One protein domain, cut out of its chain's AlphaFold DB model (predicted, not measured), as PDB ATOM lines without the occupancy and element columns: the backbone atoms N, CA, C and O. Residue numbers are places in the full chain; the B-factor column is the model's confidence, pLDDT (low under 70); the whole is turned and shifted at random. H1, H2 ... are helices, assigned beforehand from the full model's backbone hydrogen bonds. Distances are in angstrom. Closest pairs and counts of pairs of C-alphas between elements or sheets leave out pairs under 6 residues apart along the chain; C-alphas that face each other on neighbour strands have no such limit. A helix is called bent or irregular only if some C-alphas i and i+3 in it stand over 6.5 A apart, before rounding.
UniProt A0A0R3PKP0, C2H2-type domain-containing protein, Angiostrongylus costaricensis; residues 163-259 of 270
ATOM      1  N   ILE A 163      47.447 -32.257   0.319       93.31
ATOM      2  CA  ILE A 163      48.315 -31.427  -0.526       93.31
ATOM      3  C   ILE A 163      47.695 -30.061  -0.862       93.31
ATOM      4  O   ILE A 163      48.368 -29.036  -0.774       93.31
ATOM      5  N   ILE A 164      46.389 -29.996  -1.129       95.31
ATOM      6  CA  ILE A 164      45.702 -28.725  -1.409       95.31
ATOM      7  C   ILE A 164      45.627 -27.859  -0.152       95.31
ATOM      8  O   ILE A 164      45.837 -26.651  -0.219       95.31
ATOM      9  N   LYS A 165      45.403 -28.468   1.021       95.50
ATOM     10  CA  LYS A 165      45.482 -27.742   2.299       95.50
ATOM     11  C   LYS A 165      46.869 -27.158   2.529       95.50
ATOM     12  O   LYS A 165      46.958 -26.047   3.035       95.50
ATOM     13  N   SER A 166      47.923 -27.888   2.165       95.06
ATOM     14  CA  SER A 166      49.304 -27.413   2.295       95.06
ATOM     15  C   SER A 166      49.583 -26.199   1.402       95.06
ATOM     16  O   SER A 166      50.150 -25.225   1.878       95.06
ATOM     17  N   ILE A 167      49.077 -26.199   0.162       95.81
ATOM     18  CA  ILE A 167      49.163 -25.053  -0.760       95.81
ATOM     19  C   ILE A 167      48.418 -23.840  -0.200       95.81
ATOM     20  O   ILE A 167      48.952 -22.735  -0.190       95.81
ATOM     21  N   ILE A 168      47.193 -24.047   0.293       97.44
ATOM     22  CA  ILE A 168      46.401 -22.979   0.915       97.44
ATOM     23  C   ILE A 168      47.135 -22.404   2.126       97.44
ATOM     24  O   ILE A 168      47.212 -21.189   2.272       97.44
ATOM     25  N   ALA A 169      47.673 -23.263   2.994       96.88
ATOM     26  CA  ALA A 169      48.385 -22.827   4.185       96.88
ATOM     27  C   ALA A 169      49.639 -22.019   3.835       96.88
ATOM     28  O   ALA A 169      49.835 -20.960   4.418       96.88
ATOM     29  N   GLN A 170      50.426 -22.465   2.851       95.50
ATOM     30  CA  GLN A 170      51.600 -21.733   2.368       95.50
ATOM     31  C   GLN A 170      51.224 -20.311   1.931       95.50
ATOM     32  O   GLN A 170      51.773 -19.345   2.450       95.50
ATOM     33  N   ARG A 171      50.208 -20.176   1.073       96.75
ATOM     34  CA  ARG A 171      49.735 -18.870   0.585       96.75
ATOM     35  C   ARG A 171      49.185 -17.978   1.698       96.75
ATOM     36  O   ARG A 171      49.406 -16.772   1.708       96.75
ATOM     37  N   GLN A 172      48.500 -18.565   2.680       97.56
ATOM     38  CA  GLN A 172      48.050 -17.826   3.863       97.56
ATOM     39  C   GLN A 172      49.223 -17.318   4.713       97.56
ATOM     40  O   GLN A 172      49.156 -16.201   5.219       97.56
ATOM     41  N   MET A 173      50.286 -18.114   4.867       96.38
ATOM     42  CA  MET A 173      51.503 -17.722   5.590       96.38
ATOM     43  C   MET A 173      52.282 -16.625   4.852       96.38
ATOM     44  O   MET A 173      52.913 -15.786   5.488       96.38
ATOM     45  N   GLU A 174      52.190 -16.595   3.523       95.94
ATOM     46  CA  GLU A 174      52.726 -15.531   2.661       95.94
ATOM     47  C   GLU A 174      51.882 -14.242   2.697       95.94
ATOM     48  O   GLU A 174      52.295 -13.213   2.165       95.94
ATOM     49  N   GLY A 175      50.726 -14.265   3.368       96.81
ATOM     50  CA  GLY A 175      49.854 -13.103   3.535       96.81
ATOM     51  C   GLY A 175      48.923 -12.834   2.351       96.81
ATOM     52  O   GLY A 175      48.376 -11.735   2.261       96.81
ATOM     53  N   GLU A 176      48.720 -13.809   1.458       97.88
ATOM     54  CA  GLU A 176      47.776 -13.670   0.346       97.88
ATOM     55  C   GLU A 176      46.332 -13.505   0.835       97.88
ATOM     56  O   GLU A 176      45.912 -14.075   1.851       97.88
ATOM     57  N   THR A 177      45.534 -12.735   0.090       97.88
ATOM     58  CA  THR A 177      44.125 -12.561   0.437       97.88
ATOM     59  C   THR A 177      43.325 -13.821   0.106       97.88
ATOM     60  O   THR A 177      43.661 -14.592  -0.792       97.88
ATOM     61  N   ASN A 178      42.195 -14.023   0.790       97.81
ATOM     62  CA  ASN A 178      41.305 -15.142   0.471       97.81
ATOM     63  C   ASN A 178      40.824 -15.132  -0.991       97.81
ATOM     64  O   ASN A 178      40.560 -16.199  -1.538       97.81
ATOM     65  N   ALA A 179      40.663 -13.948  -1.593       98.00
ATOM     66  CA  ALA A 179      40.258 -13.825  -2.989       98.00
ATOM     67  C   ALA A 179      41.356 -14.372  -3.910       98.00
ATOM     68  O   ALA A 179      41.072 -15.252  -4.717       98.00
ATOM     69  N   ASP A 180      42.604 -13.955  -3.687       98.50
ATOM     70  CA  ASP A 180      43.758 -14.403  -4.473       98.50
ATOM     71  C   ASP A 180      43.969 -15.918  -4.356       98.50
ATOM     72  O   ASP A 180      44.199 -16.597  -5.355       98.50
ATOM     73  N   ILE A 181      43.795 -16.486  -3.157       98.50
ATOM     74  CA  ILE A 181      43.900 -17.938  -2.943       98.50
ATOM     75  C   ILE A 181      42.800 -18.691  -3.706       98.50
ATOM     76  O   ILE A 181      43.070 -19.725  -4.320       98.50
ATOM     77  N   ILE A 182      41.553 -18.209  -3.670       98.25
ATOM     78  CA  ILE A 182      40.440 -18.834  -4.403       98.25
ATOM     79  C   ILE A 182      40.681 -18.753  -5.910       98.25
ATOM     80  O   ILE A 182      40.468 -19.743  -6.615       98.25
ATOM     81  N   ASP A 183      41.134 -17.602  -6.401       98.31
ATOM     82  CA  ASP A 183      41.408 -17.394  -7.818       98.31
ATOM     83  C   ASP A 183      42.585 -18.251  -8.285       98.31
ATOM     84  O   ASP A 183      42.472 -18.907  -9.320       98.31
ATOM     85  N   TYR A 184      43.640 -18.380  -7.478       98.25
ATOM     86  CA  TYR A 184      44.740 -19.308  -7.731       98.25
ATOM     87  C   TYR A 184      44.253 -20.757  -7.859       98.25
ATOM     88  O   TYR A 184      44.566 -21.447  -8.833       98.25
ATOM     89  N   LEU A 185      43.440 -21.232  -6.906       98.00
ATOM     90  CA  LEU A 185      42.886 -22.586  -6.973       98.00
ATOM     91  C   LEU A 185      42.022 -22.768  -8.227       98.00
ATOM     92  O   LEU A 185      42.110 -23.788  -8.904       98.00
ATOM     93  N   ARG A 186      41.201 -21.786  -8.595       97.56
ATOM     94  CA  ARG A 186      40.389 -21.889  -9.814       97.56
ATOM     95  C   ARG A 186      41.246 -21.881 -11.072       97.56
ATOM     96  O   ARG A 186      41.012 -22.704 -11.947       97.56
ATOM     97  N   GLN A 187      42.248 -21.015 -11.156       97.88
ATOM     98  CA  GLN A 187      43.127 -20.916 -12.317       97.88
ATOM     99  C   GLN A 187      43.834 -22.245 -12.614       97.88
ATOM    100  O   GLN A 187      43.898 -22.655 -13.771       97.88
ATOM    101  N   HIS A 188      44.319 -22.931 -11.578       97.94
ATOM    102  CA  HIS A 188      45.049 -24.188 -11.738       97.94
ATOM    103  C   HIS A 188      44.136 -25.415 -11.868       97.94
ATOM    104  O   HIS A 188      44.421 -26.307 -12.665       97.94
ATOM    105  N   PHE A 189      43.037 -25.485 -11.111       97.38
ATOM    106  CA  PHE A 189      42.234 -26.710 -11.014       97.38
ATOM    107  C   PHE A 189      40.975 -26.718 -11.894       97.38
ATOM    108  O   PHE A 189      40.505 -27.797 -12.254       97.38
ATOM    109  N   LEU A 190      40.422 -25.559 -12.272       96.44
ATOM    110  CA  LEU A 190      39.179 -25.497 -13.053       96.44
ATOM    111  C   LEU A 190      39.273 -26.182 -14.427       96.44
ATOM    112  O   LEU A 190      38.304 -26.859 -14.779       96.44
ATOM    113  N   PRO A 191      40.395 -26.096 -15.178       97.19
ATOM    114  CA  PRO A 191      40.522 -26.788 -16.464       97.19
ATOM    115  C   PRO A 191      40.312 -28.306 -16.371       97.19
ATOM    116  O   PRO A 191      39.821 -28.914 -17.315       97.19
ATOM    117  N   TYR A 192      40.612 -28.902 -15.213       95.06
ATOM    118  CA  TYR A 192      40.574 -30.349 -14.982       95.06
ATOM    119  C   TYR A 192      39.370 -30.796 -14.142       95.06
ATOM    120  O   TYR A 192      39.205 -31.980 -13.852       95.06
ATOM    121  N   ALA A 193      38.498 -29.867 -13.737       91.44
ATOM    122  CA  ALA A 193      37.408 -30.131 -12.797       91.44
ATOM    123  C   ALA A 193      36.334 -31.104 -13.322       91.44
ATOM    124  O   ALA A 193      35.564 -31.643 -12.528       91.44
ATOM    125  N   ASN A 194      36.261 -31.328 -14.636       88.25
ATOM    126  CA  ASN A 194      35.334 -32.297 -15.229       88.25
ATOM    127  C   ASN A 194      35.890 -33.728 -15.246       88.25
ATOM    128  O   ASN A 194      35.114 -34.677 -15.283       88.25
ATOM    129  N   GLU A 195      37.213 -33.880 -15.211       86.19
ATOM    130  CA  GLU A 195      37.906 -35.166 -15.374       86.19
ATOM    131  C   GLU A 195      38.479 -35.672 -14.047       86.19
ATOM    132  O   GLU A 195      38.624 -36.877 -13.836       86.19
ATOM    133  N   ASN A 196      38.764 -34.753 -13.122       87.31
ATOM    134  CA  ASN A 196      39.366 -35.055 -11.837       87.31
ATOM    135  C   ASN A 196      38.538 -34.470 -10.689       87.31
ATOM    136  O   ASN A 196      38.427 -33.254 -10.502       87.31
ATOM    137  N   ILE A 197      38.000 -35.355  -9.851       85.12
ATOM    138  CA  ILE A 197      37.142 -34.960  -8.736       85.12
ATOM    139  C   ILE A 197      37.875 -34.152  -7.653       85.12
ATOM    140  O   ILE A 197      37.268 -33.329  -6.964       85.12
ATOM    141  N   TYR A 198      39.185 -34.345  -7.490       88.38
ATOM    142  CA  TYR A 198      39.982 -33.554  -6.554       88.38
ATOM    143  C   TYR A 198      40.231 -32.146  -7.086       88.38
ATOM    144  O   TYR A 198      40.159 -31.192  -6.307       88.38
ATOM    145  N   ALA A 199      40.427 -32.001  -8.398       92.44
ATOM    146  CA  ALA A 199      40.487 -30.695  -9.043       92.44
ATOM    147  C   ALA A 199      39.146 -29.957  -8.929       92.44
ATOM    148  O   ALA A 199      39.095 -28.803  -8.496       92.44
ATOM    149  N   GLN A 200      38.037 -30.664  -9.168       91.06
ATOM    150  CA  GLN A 200      36.700 -30.133  -8.916       91.06
ATOM    151  C   GLN A 200      36.546 -29.666  -7.465       91.06
ATOM    152  O   GLN A 200      36.069 -28.562  -7.205       91.06
ATOM    153  N   ARG A 201      36.985 -30.482  -6.500       90.44
ATOM    154  CA  ARG A 201      36.876 -30.163  -5.075       90.44
ATOM    155  C   ARG A 201      37.714 -28.950  -4.673       90.44
ATOM    156  O   ARG A 201      37.253 -28.183  -3.824       90.44
ATOM    157  N   ALA A 202      38.899 -28.776  -5.253       94.50
ATOM    158  CA  ALA A 202      39.742 -27.605  -5.027       94.50
ATOM    159  C   ALA A 202      39.050 -26.311  -5.495       94.50
ATOM    160  O   ALA A 202      39.075 -25.314  -4.779       94.50
ATOM    161  N   CYS A 203      38.323 -26.352  -6.617       94.69
ATOM    162  CA  CYS A 203      37.568 -25.203  -7.139       94.69
ATOM    163  C   CYS A 203      36.382 -24.772  -6.257       94.69
ATOM    164  O   CYS A 203      35.880 -23.653  -6.392       94.69
ATOM    165  N   LEU A 204      35.909 -25.664  -5.380       92.75
ATOM    166  CA  LEU A 204      34.778 -25.432  -4.475       92.75
ATOM    167  C   LEU A 204      35.192 -24.876  -3.105       92.75
ATOM    168  O   LEU A 204      34.327 -24.710  -2.244       92.75
ATOM    169  N   VAL A 205      36.486 -24.625  -2.880       93.94
ATOM    170  CA  VAL A 205      36.962 -23.970  -1.655       93.94
ATOM    171  C   VAL A 205      36.357 -22.568  -1.565       93.94
ATOM    172  O   VAL A 205      36.408 -21.790  -2.517       93.94
ATOM    173  N   ASP A 206      35.764 -22.257  -0.415       92.75
ATOM    174  CA  ASP A 206      35.148 -20.964  -0.130       92.75
ATOM    175  C   ASP A 206      35.826 -20.258   1.056       92.75
ATOM    176  O   ASP A 206      36.703 -20.802   1.732       92.75
ATOM    177  N   ASN A 207      35.414 -19.014   1.312       94.50
ATOM    178  CA  ASN A 207      35.958 -18.198   2.398       94.50
ATOM    179  C   ASN A 207      35.844 -18.862   3.778       94.50
ATOM    180  O   ASN A 207      36.690 -18.627   4.639       94.50
ATOM    181  N   GLU A 208      34.806 -19.664   4.009       91.81
ATOM    182  CA  GLU A 208      34.596 -20.315   5.298       91.81
ATOM    183  C   GLU A 208      35.536 -21.512   5.476       91.81
ATOM    184  O   GLU A 208      36.140 -21.695   6.540       91.81
ATOM    185  N   GLU A 209      35.746 -22.289   4.412       91.25
ATOM    186  CA  GLU A 209      36.746 -23.352   4.404       91.25
ATOM    187  C   GLU A 209      38.168 -22.790   4.571       91.25
ATOM    188  O   GLU A 209      38.937 -23.336   5.364       91.25
ATOM    189  N   LEU A 210      38.501 -21.657   3.937       96.06
ATOM    190  CA  LEU A 210      39.794 -20.986   4.126       96.06
ATOM    191  C   LEU A 210      40.034 -20.552   5.579       96.06
ATOM    192  O   LEU A 210      41.125 -20.782   6.111       96.06
ATOM    193  N   ARG A 211      39.025 -19.980   6.252       93.56
ATOM    194  CA  ARG A 211      39.110 -19.640   7.687       93.56
ATOM    195  C   ARG A 211      39.315 -20.882   8.547       93.56
ATOM    196  O   ARG A 211      40.142 -20.882   9.458       93.56
ATOM    197  N   THR A 212      38.591 -21.955   8.240       92.50
ATOM    198  CA  THR A 212      38.718 -23.227   8.958       92.50
ATOM    199  C   THR A 212      40.119 -23.820   8.790       92.50
ATOM    200  O   THR A 212      40.717 -24.273   9.769       92.50
ATOM    201  N   ILE A 213      40.676 -23.798   7.576       94.06
ATOM    202  CA  ILE A 213      42.044 -24.261   7.293       94.06
ATOM    203  C   ILE A 213      43.065 -23.405   8.041       94.06
ATOM    204  O   ILE A 213      43.956 -23.973   8.672       94.06
ATOM    205  N   ASN A 214      42.883 -22.081   8.070       94.69
ATOM    206  CA  ASN A 214      43.766 -21.183   8.808       94.69
ATOM    207  C   ASN A 214      43.882 -21.587  10.287       94.69
ATOM    208  O   ASN A 214      44.979 -21.759  10.818       94.69
ATOM    209  N   ILE A 215      42.737 -21.815  10.935       92.31
ATOM    210  CA  ILE A 215      42.669 -22.165  12.357       92.31
ATOM    211  C   ILE A 215      43.208 -23.576  12.625       92.31
ATOM    212  O   ILE A 215      43.885 -23.796  13.627       92.31
ATOM    213  N   THR A 216      42.877 -24.543  11.769       89.25
ATOM    214  CA  THR A 216      43.119 -25.971  12.050       89.25
ATOM    215  C   THR A 216      44.438 -26.509  11.510       89.25
ATOM    216  O   THR A 216      44.934 -27.508  12.029       89.25
ATOM    217  N   SER A 217      44.982 -25.896  10.457       93.12
ATOM    218  CA  SER A 217      46.157 -26.387   9.728       93.12
ATOM    219  C   SER A 217      47.246 -25.320   9.654       93.12
ATOM    220  O   SER A 217      48.348 -25.566  10.129       93.12
ATOM    221  N   THR A 218      46.940 -24.122   9.149       95.31
ATOM    222  CA  THR A 218      47.951 -23.081   8.886       95.31
ATOM    223  C   THR A 218      48.681 -22.652  10.153       95.31
ATOM    224  O   THR A 218      49.891 -22.814  10.225       95.31
ATOM    225  N   LYS A 219      47.961 -22.254  11.211       94.12
ATOM    226  CA  LYS A 219      48.579 -21.877  12.502       94.12
ATOM    227  C   LYS A 219      49.430 -22.979  13.130       94.12
ATOM    228  O   LYS A 219      50.373 -22.712  13.866       94.12
ATOM    229  N   LYS A 220      49.075 -24.239  12.876       94.81
ATOM    230  CA  LYS A 220      49.855 -25.388  13.333       94.81
ATOM    231  C   LYS A 220      51.152 -25.507  12.524       94.81
ATOM    232  O   LYS A 220      52.220 -25.694  13.099       94.81
ATOM    233  N   TRP A 221      51.064 -25.390  11.203       96.44
ATOM    234  CA  TRP A 221      52.207 -25.507  10.297       96.44
ATOM    235  C   TRP A 221      53.111 -24.271  10.261       96.44
ATOM    236  O   TRP A 221      54.262 -24.399   9.869       96.44
ATOM    237  N   GLU A 222      52.663 -23.117  10.757       94.94
ATOM    238  CA  GLU A 222      53.547 -21.988  11.085       94.94
ATOM    239  C   GLU A 222      54.613 -22.377  12.119       94.94
ATOM    240  O   GLU A 222      55.744 -21.902  12.054       94.94
ATOM    241  N   ILE A 223      54.263 -23.260  13.061       95.50
ATOM    242  CA  ILE A 223      55.157 -23.717  14.132       95.50
ATOM    243  C   ILE A 223      55.923 -24.972  13.700       95.50
ATOM    244  O   ILE A 223      57.123 -25.083  13.931       95.50
ATOM    245  N   GLU A 224      55.222 -25.941  13.105       94.75
ATOM    246  CA  GLU A 224      55.784 -27.261  12.772       94.75
ATOM    247  C   GLU A 224      56.469 -27.318  11.397       94.75
ATOM    248  O   GLU A 224      57.198 -28.268  11.113       94.75
ATOM    249  N   GLY A 225      56.231 -26.325  10.540       93.31
ATOM    250  CA  GLY A 225      56.528 -26.392   9.114       93.31
ATOM    251  C   GLY A 225      55.444 -27.138   8.329       93.31
ATOM    252  O   GLY A 225      54.736 -28.011   8.843       93.31
ATOM    253  N   ILE A 226      55.305 -26.793   7.047       92.12
ATOM    254  CA  ILE A 226      54.383 -27.487   6.145       92.12
ATOM    255  C   ILE A 226      54.936 -28.884   5.823       92.12
ATOM    256  O   ILE A 226      56.104 -29.003   5.443       92.12
ATOM    257  N   PRO A 227      54.117 -29.953   5.911       90.81
ATOM    258  CA  PRO A 227      54.551 -31.299   5.560       90.81
ATOM    259  C   PRO A 227      55.094 -31.375   4.130       90.81
ATOM    260  O   PRO A 227      54.407 -31.023   3.170       90.81
ATOM    261  N   THR A 228      56.319 -31.871   3.968       88.25
ATOM    262  CA  THR A 228      56.941 -32.072   2.648       88.25
ATOM    263  C   THR A 228      56.484 -33.365   1.984       88.25
ATOM    264  O   THR A 228      56.408 -33.429   0.763       88.25
ATOM    265  N   THR A 229      56.087 -34.364   2.771       87.00
ATOM    266  CA  THR A 229      55.568 -35.642   2.275       87.00
ATOM    267  C   THR A 229      54.221 -35.478   1.575       87.00
ATOM    268  O   THR A 229      53.324 -34.836   2.125       87.00
ATOM    269  N   CYS A 230      54.048 -36.135   0.435       88.25
ATOM    270  CA  CYS A 230      52.757 -36.336  -0.219       88.25
ATOM    271  C   CYS A 230      52.596 -37.805  -0.645       88.25
ATOM    272  O   CYS A 230      53.523 -38.608  -0.536       88.25
ATOM    273  N   GLU A 231      51.399 -38.189  -1.067       87.88
ATOM    274  CA  GLU A 231      51.183 -39.466  -1.749       87.88
ATOM    275  C   GLU A 231      51.408 -39.315  -3.266       87.88
ATOM    276  O   GLU A 231      51.282 -38.224  -3.814       87.88
ATOM    277  N   ILE A 232      51.710 -40.412  -3.971       88.69
ATOM    278  CA  ILE A 232      52.013 -40.383  -5.419       88.69
ATOM    279  C   ILE A 232      50.895 -39.710  -6.229       88.69
ATOM    280  O   ILE A 232      51.174 -38.869  -7.073       88.69
ATOM    281  N   TRP A 233      49.630 -40.004  -5.925       86.50
ATOM    282  CA  TRP A 233      48.488 -39.382  -6.605       86.50
ATOM    283  C   TRP A 233      48.350 -37.880  -6.309       86.50
ATOM    284  O   TRP A 233      47.785 -37.144  -7.112       86.50
ATOM    285  N   GLU A 234      48.830 -37.411  -5.150       90.88
ATOM    286  CA  GLU A 234      48.849 -35.981  -4.839       90.88
ATOM    287  C   GLU A 234      49.889 -35.283  -5.709       90.88
ATOM    288  O   GLU A 234      49.617 -34.202  -6.216       90.88
ATOM    289  N   GLU A 235      51.047 -35.912  -5.921       91.62
ATOM    290  CA  GLU A 235      52.056 -35.422  -6.860       91.62
ATOM    291  C   GLU A 235      51.551 -35.450  -8.311       91.62
ATOM    292  O   GLU A 235      51.688 -34.455  -9.012       91.62
ATOM    293  N   GLU A 236      50.871 -36.519  -8.738       91.88
ATOM    294  CA  GLU A 236      50.220 -36.593 -10.058       91.88
ATOM    295  C   GLU A 236      49.164 -35.495 -10.249       91.88
ATOM    296  O   GLU A 236      49.058 -34.912 -11.328       91.88
ATOM    297  N   LEU A 237      48.401 -35.171  -9.199       92.44
ATOM    298  CA  LEU A 237      47.459 -34.055  -9.227       92.44
ATOM    299  C   LEU A 237      48.189 -32.719  -9.410       92.44
ATOM    300  O   LEU A 237      47.717 -31.893 -10.186       92.44
ATOM    301  N   LEU A 238      49.311 -32.496  -8.718       93.88
ATOM    302  CA  LEU A 238      50.113 -31.277  -8.875       93.88
ATOM    303  C   LEU A 238      50.723 -31.162 -10.275       93.88
ATOM    304  O   LEU A 238      50.671 -30.082 -10.862       93.88
ATOM    305  N   ASP A 239      51.230 -32.271 -10.815       93.06
ATOM    306  CA  ASP A 239      51.764 -32.356 -12.175       93.06
ATOM    307  C   ASP A 239      50.702 -31.972 -13.207       93.06
ATOM    308  O   ASP A 239      50.948 -31.134 -14.074       93.06
ATOM    309  N   MET A 240      49.501 -32.540 -13.067       92.88
ATOM    310  CA  MET A 240      48.354 -32.260 -13.931       92.88
ATOM    311  C   MET A 240      48.015 -30.767 -13.957       92.88
ATOM    312  O   MET A 240      47.754 -30.211 -15.019       92.88
ATOM    313  N   VAL A 241      48.059 -30.092 -12.805       95.50
ATOM    314  CA  VAL A 241      47.702 -28.666 -12.701       95.50
ATOM    315  C   VAL A 241      48.890 -27.706 -12.820       95.50
ATOM    316  O   VAL A 241      48.728 -26.497 -12.635       95.50
ATOM    317  N   GLY A 242      50.084 -28.225 -13.116       94.19
ATOM    318  CA  GLY A 242      51.299 -27.433 -13.297       94.19
ATOM    319  C   GLY A 242      51.775 -26.707 -12.035       94.19
ATOM    320  O   GLY A 242      52.358 -25.629 -12.142       94.19
ATOM    321  N   ILE A 243      51.513 -27.250 -10.841       94.50
ATOM    322  CA  ILE A 243      51.985 -26.676  -9.572       94.50
ATOM    323  C   ILE A 243      53.272 -27.379  -9.142       94.50
ATOM    324  O   ILE A 243      53.294 -28.588  -8.937       94.50
ATOM    325  N   VAL A 244      54.338 -26.608  -8.930       90.31
ATOM    326  CA  VAL A 244      55.633 -27.117  -8.458       90.31
ATOM    327  C   VAL A 244      55.841 -26.732  -6.996       90.31
ATOM    328  O   VAL A 244      55.596 -25.594  -6.603       90.31
ATOM    329  N   ARG A 245      56.308 -27.682  -6.179       87.88
ATOM    330  CA  ARG A 245      56.704 -27.432  -4.787       87.88
ATOM    331  C   ARG A 245      58.212 -27.233  -4.715       87.88
ATOM    332  O   ARG A 245      58.967 -28.203  -4.710       87.88
ATOM    333  N   GLU A 246      58.646 -25.979  -4.678       85.56
ATOM    334  CA  GLU A 246      60.070 -25.653  -4.603       85.56
ATOM    335  C   GLU A 246      60.736 -26.295  -3.379       85.56
ATOM    336  O   GLU A 246      60.181 -26.325  -2.280       85.56
ATOM    337  N   GLY A 247      61.932 -26.856  -3.576       83.69
ATOM    338  CA  GLY A 247      62.710 -27.490  -2.507       83.69
ATOM    339  C   GLY A 247      62.177 -28.837  -2.004       83.69
ATOM    340  O   GLY A 247      62.794 -29.424  -1.115       83.69
ATOM    341  N   VAL A 248      61.079 -29.361  -2.562       85.69
ATOM    342  CA  VAL A 248      60.529 -30.675  -2.196       85.69
ATOM    343  C   VAL A 248      60.911 -31.713  -3.259       85.69
ATOM    344  O   VAL A 248      60.528 -31.559  -4.419       85.69
ATOM    345  N   PRO A 249      61.666 -32.773  -2.904       85.75
ATOM    346  CA  PRO A 249      61.995 -33.843  -3.841       85.75
ATOM    347  C   PRO A 249      60.743 -34.560  -4.351       85.75
ATOM    348  O   PRO A 249      59.821 -34.815  -3.573       85.75
ATOM    349  N   ARG A 250      60.751 -34.937  -5.635       85.56
ATOM    350  CA  ARG A 250      59.674 -35.738  -6.229       85.56
ATOM    351  C   ARG A 250      59.670 -37.151  -5.664       85.56
ATOM    352  O   ARG A 250      60.732 -37.736  -5.439       85.56
ATOM    353  N   ILE A 251      58.481 -37.704  -5.484       86.25
ATOM    354  CA  ILE A 251      58.278 -39.080  -5.018       86.25
ATOM    355  C   ILE A 251      58.211 -40.043  -6.207       86.25
ATOM    356  O   ILE A 251      58.700 -41.168  -6.111       86.25
ATOM    357  N   ARG A 252      57.637 -39.596  -7.327       85.56
ATOM    358  CA  ARG A 252      57.483 -40.336  -8.578       85.56
ATOM    359  C   ARG A 252      58.421 -39.749  -9.650       85.56
ATOM    360  O   ARG A 252      58.396 -38.538  -9.904       85.56
ATOM    361  N   PRO A 253      59.253 -40.566 -10.319       84.25
ATOM    362  CA  PRO A 253      59.961 -40.163 -11.535       84.25
ATOM    363  C   PRO A 253      58.984 -39.742 -12.642       84.25
ATOM    364  O   PRO A 253      57.897 -40.298 -12.751       84.25
ATOM    365  N   LEU A 254      59.348 -38.762 -13.474       81.25
ATOM    366  CA  LEU A 254      58.460 -38.252 -14.535       81.25
ATOM    367  C   LEU A 254      58.093 -39.313 -15.582       81.25
ATOM    368  O   LEU A 254      56.991 -39.272 -16.117       81.25
ATOM    369  N   ASP A 255      59.008 -40.241 -15.844       84.94
ATOM    370  CA  ASP A 255      58.889 -41.350 -16.790       84.94
ATOM    371  C   ASP A 255      58.089 -42.542 -16.244       84.94
ATOM    372  O   ASP A 255      57.729 -43.449 -16.999       84.94
ATOM    373  N   GLU A 256      57.787 -42.555 -14.945       86.25
ATOM    374  CA  GLU A 256      56.929 -43.577 -14.363       86.25
ATOM    375  C   GLU A 256      55.469 -43.346 -14.773       86.25
ATOM    376  O   GLU A 256      54.980 -42.222 -14.749       86.25
ATOM    377  N   LYS A 257      54.736 -44.411 -15.095       86.00
ATOM    378  CA  LYS A 257      53.306 -44.313 -15.414       86.00
ATOM    379  C   LYS A 257      52.497 -43.774 -14.234       86.00
ATOM    380  O   LYS A 257      52.733 -44.151 -13.082       86.00
ATOM    381  N   THR A 258      51.513 -42.943 -14.544       87.62
ATOM    382  CA  THR A 258      50.538 -42.419 -13.591       87.62
ATOM    383  C   THR A 258      49.575 -43.501 -13.108       87.62
ATOM    384  O   THR A 258      49.415 -44.558 -13.726       87.62
ATOM    385  N   THR A 259      48.883 -43.228 -12.004       85.94
ATOM    386  CA  THR A 259      47.828 -44.096 -11.472       85.94
ATOM    387  C   THR A 259      46.742 -44.413 -12.513       85.94
ATOM    388  O   THR A 259      46.314 -45.566 -12.595       85.94
TER     389      THR A 259
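AT A GLANCE: This is residues 163 to 259 of the 270 residues of the protein "C2H2-type domain-containing protein" of Angiostrongylus costaricensis (UniProt A0A0R3PKP0). Three helices, H1, H2 and H3, run roughly along one axis, alternating in direction, with H1 nearest the middle; the long helix H4 crosses H1 near one end of this set, and H5 sits past the other end. After H5, residues 241 to 259 form a long tail with no named element. The printed part has 97 residues with five named helices, H1 to H5 in that order, and no named strand; the class is all helix. It is compact, with a radius of gyration of the C-alphas of 13.5 A and spans of 37 by 31 by 17 A.

IN THESE COORDINATES: Find C-alpha 163 at (48.315, -31.427, -0.526); from there H1 runs to residue 173, over 15.3 A. Next look at H2, residues 178 to 192, 21.7 A long, and at H3, residues 197 to 203. H4 is the longest helix, residues 207 to 224, beginning at C-alpha 207 at (35.958, -18.198, 2.398) and spanning 24.1 A. H5, residues 232 to 240, ends at C-alpha 240 at (48.354, -32.260, -13.931). H2 is irregular, with C-alphas 188 and 191 7.0 A apart; H4 is only just irregular, with C-alphas 216 and 219 6.8 A apart, and has a kink of 38 degrees near residue 214.

HOW THE PARTS SIT: Start at H1, whose centre is nearest to the mean of the C-alphas, at 6.1 A. H1 and H2 form a helical hairpin at a shallow tilt of 27 degrees, opposite ways. They only just touch, with 3 pairs of C-alphas within 8 A, and H2 does so with residue 181 alone; the closest C-alphas, of Ile 168 and Ile 181, are 6.8 A apart. H2 and H3 form a second helical hairpin and touch, closest at the C-alphas of Phe 189 and Ala 199, 4.8 A apart, with a shallow tilt of 31 degrees. H4 touches H1, about perpendicular at 81 degrees, closest at the C-alphas of Ala 169 and Thr 218, 4.7 A apart. H5 touches no helix; it is near H2, and close but not clearly touching H1, where the C-alphas of Ile 163 and Glu 234 are closest at 6.3 A. In H1, H3 and H5 every O i to N i+4 pair is within hydrogen-bond range; in H2 it is 9 of 11 and in H4 11 of 14.

THE WHOLE: The two C-alphas farthest apart are those of Glu 208 and Asp 255, at 39.0 A. The printed part has no cut. The links from H1 to H2, H2 to H3 and H3 to H4 are tight, and that from H4 to H5 is short. Mean pLDDT of the printed part is 92.5, and no printed residue is under 70.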